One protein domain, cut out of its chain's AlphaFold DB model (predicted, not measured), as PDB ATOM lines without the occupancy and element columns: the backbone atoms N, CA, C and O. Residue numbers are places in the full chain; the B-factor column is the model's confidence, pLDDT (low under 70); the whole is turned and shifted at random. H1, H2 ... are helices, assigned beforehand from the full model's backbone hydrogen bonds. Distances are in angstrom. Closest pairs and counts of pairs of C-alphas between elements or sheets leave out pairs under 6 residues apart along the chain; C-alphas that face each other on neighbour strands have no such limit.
ATOM      1  N   ASP A  20     133.651 191.876 184.053       87.56
ATOM      2  CA  ASP A  20     133.294 192.568 185.294       87.56
ATOM      3  C   ASP A  20     134.379 192.380 186.369       87.56
ATOM      4  O   ASP A  20     134.793 193.333 187.031       87.56
ATOM      5  N   PHE A  21     134.919 191.162 186.500       84.81
ATOM      6  CA  PHE A  21     136.039 190.878 187.402       84.81
ATOM      7  C   PHE A  21     137.315 191.635 187.007       84.81
ATOM      8  O   PHE A  21     138.010 192.171 187.875       84.81
ATOM      9  N   ALA A  22     137.619 191.704 185.706       81.94
ATOM     10  CA  ALA A  22     138.756 192.452 185.180       81.94
ATOM     11  C   ALA A  22     138.615 193.965 185.418       81.94
ATOM     12  O   ALA A  22     139.592 194.608 185.796       81.94
ATOM     13  N   ALA A  23     137.406 194.513 185.259       81.81
ATOM     14  CA  ALA A  23     137.106 195.918 185.531       81.81
ATOM     15  C   ALA A  23     137.218 196.256 187.027       81.81
ATOM     16  O   ALA A  23     137.745 197.309 187.381       81.81
ATOM     17  N   ALA A  24     136.783 195.348 187.906       89.06
ATOM     18  CA  ALA A  24     136.885 195.521 189.354       89.06
ATOM     19  C   ALA A  24     138.325 195.382 189.885       89.06
ATOM     20  O   ALA A  24     138.651 195.947 190.926       89.06
ATOM     21  N   ASN A  25     139.194 194.626 189.199       88.56
ATOM     22  CA  ASN A  25     140.547 194.311 189.671       88.56
ATOM     23  C   ASN A  25     141.603 194.353 188.546       88.56
ATOM     24  O   ASN A  25     142.220 193.325 188.240       88.56
ATOM     25  N   PRO A  26     141.896 195.532 187.968       84.25
ATOM     26  CA  PRO A  26     142.834 195.651 186.848       84.25
ATOM     27  C   PRO A  26     144.234 195.103 187.185       84.25
ATOM     28  O   PRO A  26     144.804 194.319 186.427       84.25
ATOM     29  N   GLY A  27     144.743 195.373 188.394       86.12
ATOM     30  CA  GLY A  27     146.059 194.881 188.825       86.12
ATOM     31  C   GLY A  27     146.161 193.354 188.977       86.12
ATOM     32  O   GLY A  27     147.262 192.804 188.947       86.12
ATOM     33  N   ALA A  28     145.045 192.632 189.136       79.81
ATOM     34  CA  ALA A  28     145.058 191.167 189.156       79.81
ATOM     35  C   ALA A  28     145.243 190.589 187.746       79.81
ATOM     36  O   ALA A  28     146.005 189.634 187.576       79.81
ATOM     37  N   VAL A  29     144.609 191.205 186.744       81.50
ATOM     38  CA  VAL A  29     144.737 190.833 185.328       81.50
ATOM     39  C   VAL A  29     146.163 191.068 184.838       81.50
ATOM     40  O   VAL A  29     146.757 190.170 184.241       81.50
ATOM     41  N   ASP A  30     146.768 192.206 185.183       80.50
ATOM     42  CA  ASP A  30     148.158 192.513 184.822       80.50
ATOM     43  C   ASP A  30     149.150 191.494 185.391       80.50
ATOM     44  O   ASP A  30     150.054 191.035 184.690       80.50
ATOM     45  N   ARG A  31     148.957 191.062 186.646       83.94
ATOM     46  CA  ARG A  31     149.789 190.016 187.268       83.94
ATOM     47  C   ARG A  31     149.660 188.672 186.557       83.94
ATOM     48  O   ARG A  31     150.664 187.975 186.392       83.94
ATOM     49  N   VAL A  32     148.452 188.299 186.136       84.00
ATOM     50  CA  VAL A  32     148.215 187.060 185.379       84.00
ATOM     51  C   VAL A  32     148.861 187.148 183.999       84.00
ATOM     52  O   VAL A  32     149.598 186.238 183.624       84.00
ATOM     53  N   ASN A  33     148.682 188.261 183.288       85.12
ATOM     54  CA  ASN A  33     149.300 188.497 181.984       85.12
ATOM     55  C   ASN A  33     150.832 188.478 182.066       85.12
ATOM     56  O   ASN A  33     151.491 187.851 181.237       85.12
ATOM     57  N   LEU A  34     151.411 189.087 183.104       84.94
ATOM     58  CA  LEU A  34     152.849 189.046 183.362       84.94
ATOM     59  C   LEU A  34     153.339 187.624 183.666       84.94
ATOM     60  O   LEU A  34     154.427 187.228 183.254       84.94
ATOM     61  N   ARG A  35     152.554 186.834 184.402       86.69
ATOM     62  CA  ARG A  35     152.896 185.436 184.679       86.69
ATOM     63  C   ARG A  35     152.850 184.591 183.408       86.69
ATOM     64  O   ARG A  35     153.768 183.805 183.190       86.69
ATOM     65  N   LEU A  36     151.826 184.767 182.576       87.75
ATOM     66  CA  LEU A  36     151.704 184.077 181.291       87.75
ATOM     67  C   LEU A  36     152.859 184.444 180.355       87.75
ATOM     68  O   LEU A  36     153.519 183.546 179.843       87.75
ATOM     69  N   SER A  37     153.204 185.730 180.239       83.31
ATOM     70  CA  SER A  37     154.330 186.162 179.400       83.31
ATOM     71  C   SER A  37     155.674 185.597 179.875       83.31
ATOM     72  O   SER A  37     156.504 185.203 179.054       83.31
ATOM     73  N   ARG A  38     155.883 185.467 181.194       86.19
ATOM     74  CA  ARG A  38     157.061 184.788 181.762       86.19
ATOM     75  C   ARG A  38     157.099 183.299 181.414       86.19
ATOM     76  O   ARG A  38     158.174 182.792 181.094       86.19
ATOM     77  N   ILE A  39     155.958 182.610 181.475       88.44
ATOM     78  CA  ILE A  39     155.845 181.188 181.117       88.44
ATOM     79  C   ILE A  39     156.122 180.994 179.625       88.44
ATOM     80  O   ILE A  39     156.906 180.119 179.260       88.44
ATOM     81  N   ASP A  40     155.549 181.831 178.765       86.38
ATOM     82  CA  ASP A  40     155.769 181.750 177.321       86.38
ATOM     83  C   ASP A  40     157.226 182.058 176.953       86.38
ATOM     84  O   ASP A  40     157.827 181.341 176.154       86.38
ATOM     85  N   ALA A  41     157.851 183.041 177.609       80.06
ATOM     86  CA  ALA A  41     159.278 183.318 177.452       80.06
ATOM     87  C   ALA A  41     160.172 182.169 177.960       80.06
ATOM     88  O   ALA A  41     161.260 181.946 177.428       80.06
ATOM     89  N   ALA A  42     159.758 181.437 178.999       85.00
ATOM     90  CA  ALA A  42     160.466 180.242 179.460       85.00
ATOM     91  C   ALA A  42     160.344 179.093 178.446       85.00
ATOM     92  O   ALA A  42     161.359 178.528 178.048       85.00
ATOM     93  N   ARG A  43     159.130 178.830 177.948       89.88
ATOM     94  CA  ARG A  43     158.873 177.825 176.905       89.88
ATOM     95  C   ARG A  43     159.626 178.124 175.615       89.88
ATOM     96  O   ARG A  43     160.161 177.205 175.005       89.88
ATOM     97  N   LYS A  44     159.695 179.395 175.204       84.56
ATOM     98  CA  LYS A  44     160.483 179.810 174.038       84.56
ATOM     99  C   LYS A  44     161.964 179.481 174.233       84.56
ATOM    100  O   LYS A  44     162.541 178.809 173.393       84.56
ATOM    101  N   ARG A  45     162.542 179.837 175.386       81.50
ATOM    102  CA  ARG A  45     163.940 179.508 175.715       81.50
ATOM    103  C   ARG A  45     164.217 178.004 175.730       81.50
ATOM    104  O   ARG A  45     165.300 177.592 175.332       81.50
ATOM    105  N   GLU A  46     163.276 177.186 176.198       82.50
ATOM    106  CA  GLU A  46     163.410 175.726 176.134       82.50
ATOM    107  C   GLU A  46     163.375 175.195 174.702       82.50
ATOM    108  O   GLU A  46     164.209 174.356 174.364       82.50
ATOM    109  N   ARG A  47     162.476 175.705 173.851       81.88
ATOM    110  CA  ARG A  47     162.462 175.356 172.423       81.88
ATOM    111  C   ARG A  47     163.759 175.766 171.745       81.88
ATOM    112  O   ARG A  47     164.383 174.915 171.131       81.88
ATOM    113  N   ASP A  48     164.215 176.999 171.951       77.00
ATOM    114  CA  ASP A  48     165.466 177.497 171.371       77.00
ATOM    115  C   ASP A  48     166.661 176.630 171.814       77.00
ATOM    116  O   ASP A  48     167.517 176.269 171.006       77.00
ATOM    117  N   ARG A  49     166.707 176.222 173.094       78.50
ATOM    118  CA  ARG A  49     167.723 175.286 173.607       78.50
ATOM    119  C   ARG A  49     167.633 173.919 172.941       78.50
ATOM    120  O   ARG A  49     168.671 173.354 172.614       78.50
ATOM    121  N   PHE A  50     166.429 173.380 172.777       77.75
ATOM    122  CA  PHE A  50     166.221 172.089 172.132       77.75
ATOM    123  C   PHE A  50     166.612 172.144 170.650       77.75
ATOM    124  O   PHE A  50     167.390 171.317 170.190       77.75
ATOM    125  N   GLU A  51     166.157 173.153 169.915       76.62
ATOM    126  CA  GLU A  51     166.477 173.341 168.499       76.62
ATOM    127  C   GLU A  51     167.978 173.527 168.273       76.62
ATOM    128  O   GLU A  51     168.551 172.852 167.419       76.62
ATOM    129  N   THR A  52     168.635 174.341 169.101       72.50
ATOM    130  CA  THR A  52     170.079 174.584 168.985       72.50
ATOM    131  C   THR A  52     170.893 173.354 169.388       72.50
ATOM    132  O   THR A  52     171.840 172.982 168.701       72.50
ATOM    133  N   ARG A  53     170.546 172.704 170.509       72.75
ATOM    134  CA  ARG A  53     171.385 171.660 171.122       72.75
ATOM    135  C   ARG A  53     171.089 170.250 170.613       72.75
ATOM    136  O   ARG A  53     171.993 169.426 170.610       72.75
ATOM    137  N   VAL A  54     169.845 169.969 170.223       74.69
ATOM    138  CA  VAL A  54     169.398 168.642 169.761       74.69
ATOM    139  C   VAL A  54     169.280 168.597 168.241       74.69
ATOM    140  O   VAL A  54     169.728 167.633 167.632       74.69
ATOM    141  N   LEU A  55     168.702 169.631 167.620       76.31
ATOM    142  CA  LEU A  55     168.468 169.652 166.168       76.31
ATOM    143  C   LEU A  55     169.553 170.401 165.378       76.31
ATOM    144  O   LEU A  55     169.529 170.363 164.148       76.31
ATOM    145  N   GLY A  56     170.477 171.092 166.054       72.38
ATOM    146  CA  GLY A  56     171.522 171.901 165.416       72.38
ATOM    147  C   GLY A  56     170.990 173.081 164.594       72.38
ATOM    148  O   GLY A  56     171.718 173.621 163.763       72.38
ATOM    149  N   ARG A  57     169.723 173.473 164.777       73.19
ATOM    150  CA  ARG A  57     169.111 174.604 164.071       73.19
ATOM    151  C   ARG A  57     169.381 175.891 164.840       73.19
ATOM    152  O   ARG A  57     169.234 175.924 166.059       73.19
ATOM    153  N   LEU A  58     169.773 176.944 164.125       68.25
ATOM    154  CA  LEU A  58     169.912 178.273 164.719       68.25
ATOM    155  C   LEU A  58     168.537 178.773 165.193       68.25
ATOM    156  O   LEU A  58     167.544 178.520 164.505       68.25
ATOM    157  N   PRO A  59     168.475 179.473 166.337       70.94
ATOM    158  CA  PRO A  59     167.228 180.027 166.842       70.94
ATOM    159  C   PRO A  59     166.624 181.026 165.848       70.94
ATOM    160  O   PRO A  59     167.332 181.658 165.060       70.94
ATOM    161  N   GLU A  60     165.300 181.184 165.886       72.88
ATOM    162  CA  GLU A  60     164.617 182.110 164.981       72.88
ATOM    163  C   GLU A  60     165.150 183.548 165.137       72.88
ATOM    164  O   GLU A  60     165.326 184.038 166.264       72.88
ATOM    165  N   PRO A  61     165.390 184.262 164.021       71.00
ATOM    166  CA  PRO A  61     165.872 185.629 164.077       71.00
ATOM    167  C   PRO A  61     164.827 186.553 164.725       71.00
ATOM    168  O   PRO A  61     163.617 186.320 164.625       71.00
ATOM    169  N   PRO A  62     165.265 187.635 165.389       74.56
ATOM    170  CA  PRO A  62     164.355 188.592 166.001       74.56
ATOM    171  C   PRO A  62     163.448 189.263 164.959       74.56
ATOM    172  O   PRO A  62     163.876 189.662 163.876       74.56
ATOM    173  N   VAL A  63     162.170 189.430 165.313       76.75
ATOM    174  CA  VAL A  63     161.195 190.139 164.477       76.75
ATOM    175  C   VAL A  63     161.332 191.641 164.716       76.75
ATOM    176  O   VAL A  63     160.942 192.156 165.766       76.75
ATOM    177  N   PHE A  64     161.868 192.357 163.730       78.50
ATOM    178  CA  PHE A  64     161.983 193.812 163.779       78.50
ATOM    179  C   PHE A  64     160.666 194.488 163.370       78.50
ATOM    180  O   PHE A  64     160.010 194.086 162.406       78.50
ATOM    181  N   LYS A  65     160.267 195.540 164.096       82.88
ATOM    182  CA  LYS A  65     159.098 196.360 163.744       82.88
ATOM    183  C   LYS A  65     159.492 197.440 162.741       82.88
ATOM    184  O   LYS A  65     160.526 198.080 162.897       82.88
ATOM    185  N   LYS A  66     158.621 197.685 161.759       82.94
ATOM    186  CA  LYS A  66     158.819 198.728 160.750       82.94
ATOM    187  C   LYS A  66     158.853 200.129 161.393       82.94
ATOM    188  O   LYS A  66     157.882 200.493 162.060       82.94
ATOM    189  N   PRO A  67     159.898 200.942 161.154       84.25
ATOM    190  CA  PRO A  67     159.958 202.319 161.626       84.25
ATOM    191  C   PRO A  67     158.959 203.219 160.881       84.25
ATOM    192  O   PRO A  67     158.653 203.028 159.697       84.25
ATOM    193  N   LYS A  68     158.424 204.217 161.593       83.25
ATOM    194  CA  LYS A  68     157.439 205.170 161.060       83.25
ATOM    195  C   LYS A  68     158.106 206.054 159.993       83.25
ATOM    196  O   LYS A  68     159.190 206.569 160.225       83.25
ATOM    197  N   TRP A  75     162.109 199.061 153.801       87.69
ATOM    198  CA  TRP A  75     162.035 198.278 155.032       87.69
ATOM    199  C   TRP A  75     162.322 196.790 154.815       87.69
ATOM    200  O   TRP A  75     163.040 196.199 155.606       87.69
ATOM    201  N   ARG A  76     161.821 196.172 153.735       86.62
ATOM    202  CA  ARG A  76     162.102 194.755 153.446       86.62
ATOM    203  C   ARG A  76     163.588 194.481 153.198       86.62
ATOM    204  O   ARG A  76     164.080 193.447 153.639       86.62
ATOM    205  N   ARG A  77     164.298 195.389 152.515       85.50
ATOM    206  CA  ARG A  77     165.752 195.267 152.295       85.50
ATOM    207  C   ARG A  77     166.524 195.417 153.601       85.50
ATOM    208  O   ARG A  77     167.372 194.583 153.896       85.50
ATOM    209  N   GLU A  78     166.173 196.423 154.396       85.12
ATOM    210  CA  GLU A  78     166.817 196.659 155.689       85.12
ATOM    211  C   GLU A  78     166.542 195.513 156.667       85.12
ATOM    212  O   GLU A  78     167.443 195.024 157.334       85.12
ATOM    213  N   GLN A  79     165.312 194.999 156.680       84.88
ATOM    214  CA  GLN A  79     164.928 193.849 157.488       84.88
ATOM    215  C   GLN A  79     165.712 192.592 157.090       84.88
ATOM    216  O   GLN A  79     166.164 191.870 157.972       84.88
ATOM    217  N   ALA A  80     165.907 192.335 155.794       83.69
ATOM    218  CA  ALA A  80     166.726 191.212 155.339       83.69
ATOM    219  C   ALA A  80     168.189 191.351 155.794       83.69
ATOM    220  O   ALA A  80     168.781 190.371 156.244       83.69
ATOM    221  N   LYS A  81     168.745 192.568 155.742       86.12
ATOM    222  CA  LYS A  81     170.100 192.864 156.220       86.12
ATOM    223  C   LYS A  81     170.234 192.638 157.729       86.12
ATOM    224  O   LYS A  81     171.118 191.903 158.150       86.12
ATOM    225  N   LEU A  82     169.307 193.176 158.522       84.56
ATOM    226  CA  LEU A  82     169.278 192.993 159.978       84.56
ATOM    227  C   LEU A  82     169.112 191.521 160.380       84.56
ATOM    228  O   LEU A  82     169.716 191.068 161.348       84.56
ATOM    229  N   ILE A  83     168.299 190.758 159.639       83.50
ATOM    230  CA  ILE A  83     168.146 189.313 159.858       83.50
ATOM    231  C   ILE A  83     169.460 188.584 159.557       83.50
ATOM    232  O   ILE A  83     169.874 187.757 160.365       83.50
ATOM    233  N   ALA A  84     170.124 188.896 158.441       82.00
ATOM    234  CA  ALA A  84     171.399 188.281 158.078       82.00
ATOM    235  C   ALA A  84     172.505 188.597 159.102       82.00
ATOM    236  O   ALA A  84     173.224 187.694 159.522       82.00
ATOM    237  N   GLU A  85     172.597 189.848 159.560       83.06
ATOM    238  CA  GLU A  85     173.527 190.261 160.620       83.06
ATOM    239  C   GLU A  85     173.239 189.535 161.944       83.06
ATOM    240  O   GLU A  85     174.154 189.004 162.574       83.06
ATOM    241  N   ALA A  86     171.966 189.432 162.343       80.25
ATOM    242  CA  ALA A  86     171.576 188.704 163.548       80.25
ATOM    243  C   ALA A  86     171.896 187.202 163.451       80.25
ATOM    244  O   ALA A  86     172.378 186.614 164.419       80.25
ATOM    245  N   GLN A  87     171.665 186.581 162.292       81.56
ATOM    246  CA  GLN A  87     172.013 185.179 162.044       81.56
ATOM    247  C   GLN A  87     173.530 184.955 162.065       81.56
ATOM    248  O   GLN A  87     173.991 183.982 162.665       81.56
ATOM    249  N   ALA A  88     174.316 185.863 161.479       77.94
ATOM    250  CA  ALA A  88     175.774 185.809 161.527       77.94
ATOM    251  C   ALA A  88     176.289 185.896 162.975       77.94
ATOM    252  O   ALA A  88     177.056 185.032 163.404       77.94
ATOM    253  N   ALA A  89     175.788 186.850 163.767       78.00
ATOM    254  CA  ALA A  89     176.143 186.988 165.182       78.00
ATOM    255  C   ALA A  89     175.753 185.748 166.012       78.00
ATOM    256  O   ALA A  89     176.545 185.259 166.821       78.00
ATOM    257  N   GLN A  90     174.563 185.182 165.781       79.56
ATOM    258  CA  GLN A  90     174.140 183.938 166.435       79.56
ATOM    259  C   GLN A  90     175.047 182.760 166.065       79.56
ATOM    260  O   GLN A  90     175.430 181.989 166.942       79.56
ATOM    261  N   SER A  91     175.430 182.634 164.791       79.38
ATOM    262  CA  SER A  91     176.319 181.560 164.338       79.38
ATOM    263  C   SER A  91     177.700 181.633 165.000       79.38
ATOM    264  O   SER A  91     178.215 180.607 165.448       79.38
ATOM    265  N   LEU A  92     178.257 182.840 165.162       77.50
ATOM    266  CA  LEU A  92     179.503 183.069 165.896       77.50
ATOM    267  C   LEU A  92     179.363 182.715 167.377       77.50
ATOM    268  O   LEU A  92     180.218 182.018 167.925       77.50
ATOM    269  N   SER A  93     178.270 183.137 168.017       76.62
ATOM    270  CA  SER A  93     178.002 182.805 169.417       76.62
ATOM    271  C   SER A  93     177.905 181.295 169.634       76.62
ATOM    272  O   SER A  93     178.551 180.777 170.539       76.62
ATOM    273  N   VAL A  94     177.182 180.564 168.777       79.56
ATOM    274  CA  VAL A  94     177.079 179.096 168.855       79.56
ATOM    275  C   VAL A  94     178.440 178.435 168.627       79.56
ATOM    276  O   VAL A  94     178.830 177.558 169.399       79.56
ATOM    277  N   LYS A  95     179.190 178.883 167.611       78.56
ATOM    278  CA  LYS A  95     180.536 178.377 167.297       78.56
ATOM    279  C   LYS A  95     181.478 178.495 168.495       78.56
ATOM    280  O   LYS A  95     182.238 177.568 168.761       78.56
ATOM    281  N   TRP A  96     181.408 179.600 169.234       82.88
ATOM    282  CA  TRP A  96     182.316 179.902 170.342       82.88
ATOM    283  C   TRP A  96     181.721 179.695 171.740       82.88
ATOM    284  O   TRP A  96     182.416 179.925 172.723       82.88
ATOM    285  N   ALA A  97     180.491 179.178 171.858       76.56
ATOM    286  CA  ALA A  97     179.765 179.027 173.129       76.56
ATOM    287  C   ALA A  97     180.489 178.177 174.191       76.56
ATOM    288  O   ALA A  97     180.148 178.222 175.370       76.56
ATOM    289  N   HIS A  98     181.464 177.370 173.772       75.19
ATOM    290  CA  HIS A  98     182.251 176.484 174.626       75.19
ATOM    291  C   HIS A  98     183.576 177.106 175.106       75.19
ATOM    292  O   HIS A  98     184.330 176.441 175.816       75.19
ATOM    293  N   LYS A  99     183.883 178.353 174.722       74.62
ATOM    294  CA  LYS A  99     185.096 179.079 175.118       74.62
ATOM    295  C   LYS A  99     184.742 180.331 175.921       74.62
ATOM    296  O   LYS A  99     183.700 180.940 175.715       74.62
ATOM    297  N   GLN A 100     185.626 180.711 176.841       76.19
ATOM    298  CA  GLN A 100     185.506 181.955 177.603       76.19
ATOM    299  C   GLN A 100     186.014 183.125 176.745       76.19
ATOM    300  O   GLN A 100     187.148 183.081 176.275       76.19
ATOM    301  N   GLY A 101     185.179 184.145 176.528       78.31
ATOM    302  CA  GLY A 101     185.506 185.338 175.735       78.31
ATOM    303  C   GLY A 101     184.335 185.837 174.884       78.31
ATOM    304  O   GLY A 101     183.341 185.134 174.701       78.31
TER     305      GLY A 101
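Overview. This is residues 20 to 68 and 75 to 101 of the 325 residues of an uncharacterized protein of Sphingomonas sp. DH-S5 (UniProt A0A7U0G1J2). Two long helices, H2 and H3, make an open V, with their last residues toward its corner but without touching there. From the end of H2, residues 54 to 68, with no named element, fold back beside H3, while the short helix H1 sits at the far end of H2. The printed part has 76 residues with three named helices, in the order H1, H2, H3, and no named strand; the class is all helix. The whole is extended, with a radius of gyration of the C-alphas of 18.1 A, and spans 51 by 35 by 24 A.

Along the chain. H1 is residues 20 to 24, from C-alpha 20 at (133.294, 192.568, 185.294). H2, the longest helix, is residues 26 to 53 and measures 40.5 A from first to last C-alpha, ending at C-alpha 53 at (171.385, 171.660, 171.122). H3 is residues 75 to 96, 31.4 A long, ending at C-alpha 96 at (182.316, 179.902, 170.342).

Arrangement. A tight link of one residue joins H1 to H2. These two are close but not clearly touching; their closest C-alphas are those of Ala 22 and Val 29, 6.2 A apart. H2 and H3 are only just apart, their closest C-alphas being 8.3 A from each other. H1 and H3 are apart. In H1, H2 and H3 every O i to N i+4 pair is within hydrogen-bond range.

Size, cuts and confidence. The two C-alphas farthest apart are those of Asp 20 and Lys 99, at 54.5 A. Residues 69 to 74 are not printed, and C-alphas 68 and 75 are 10.2 A apart across this cut, which falls in the link from H2 to H3. Residues 23 to 28, of which 26 to 28 belong to H2, stand free, as do residues 31 to 43 of H2 and residues 95 to 101. The mean pLDDT of the printed part is 80.9; residue 58 is under 70.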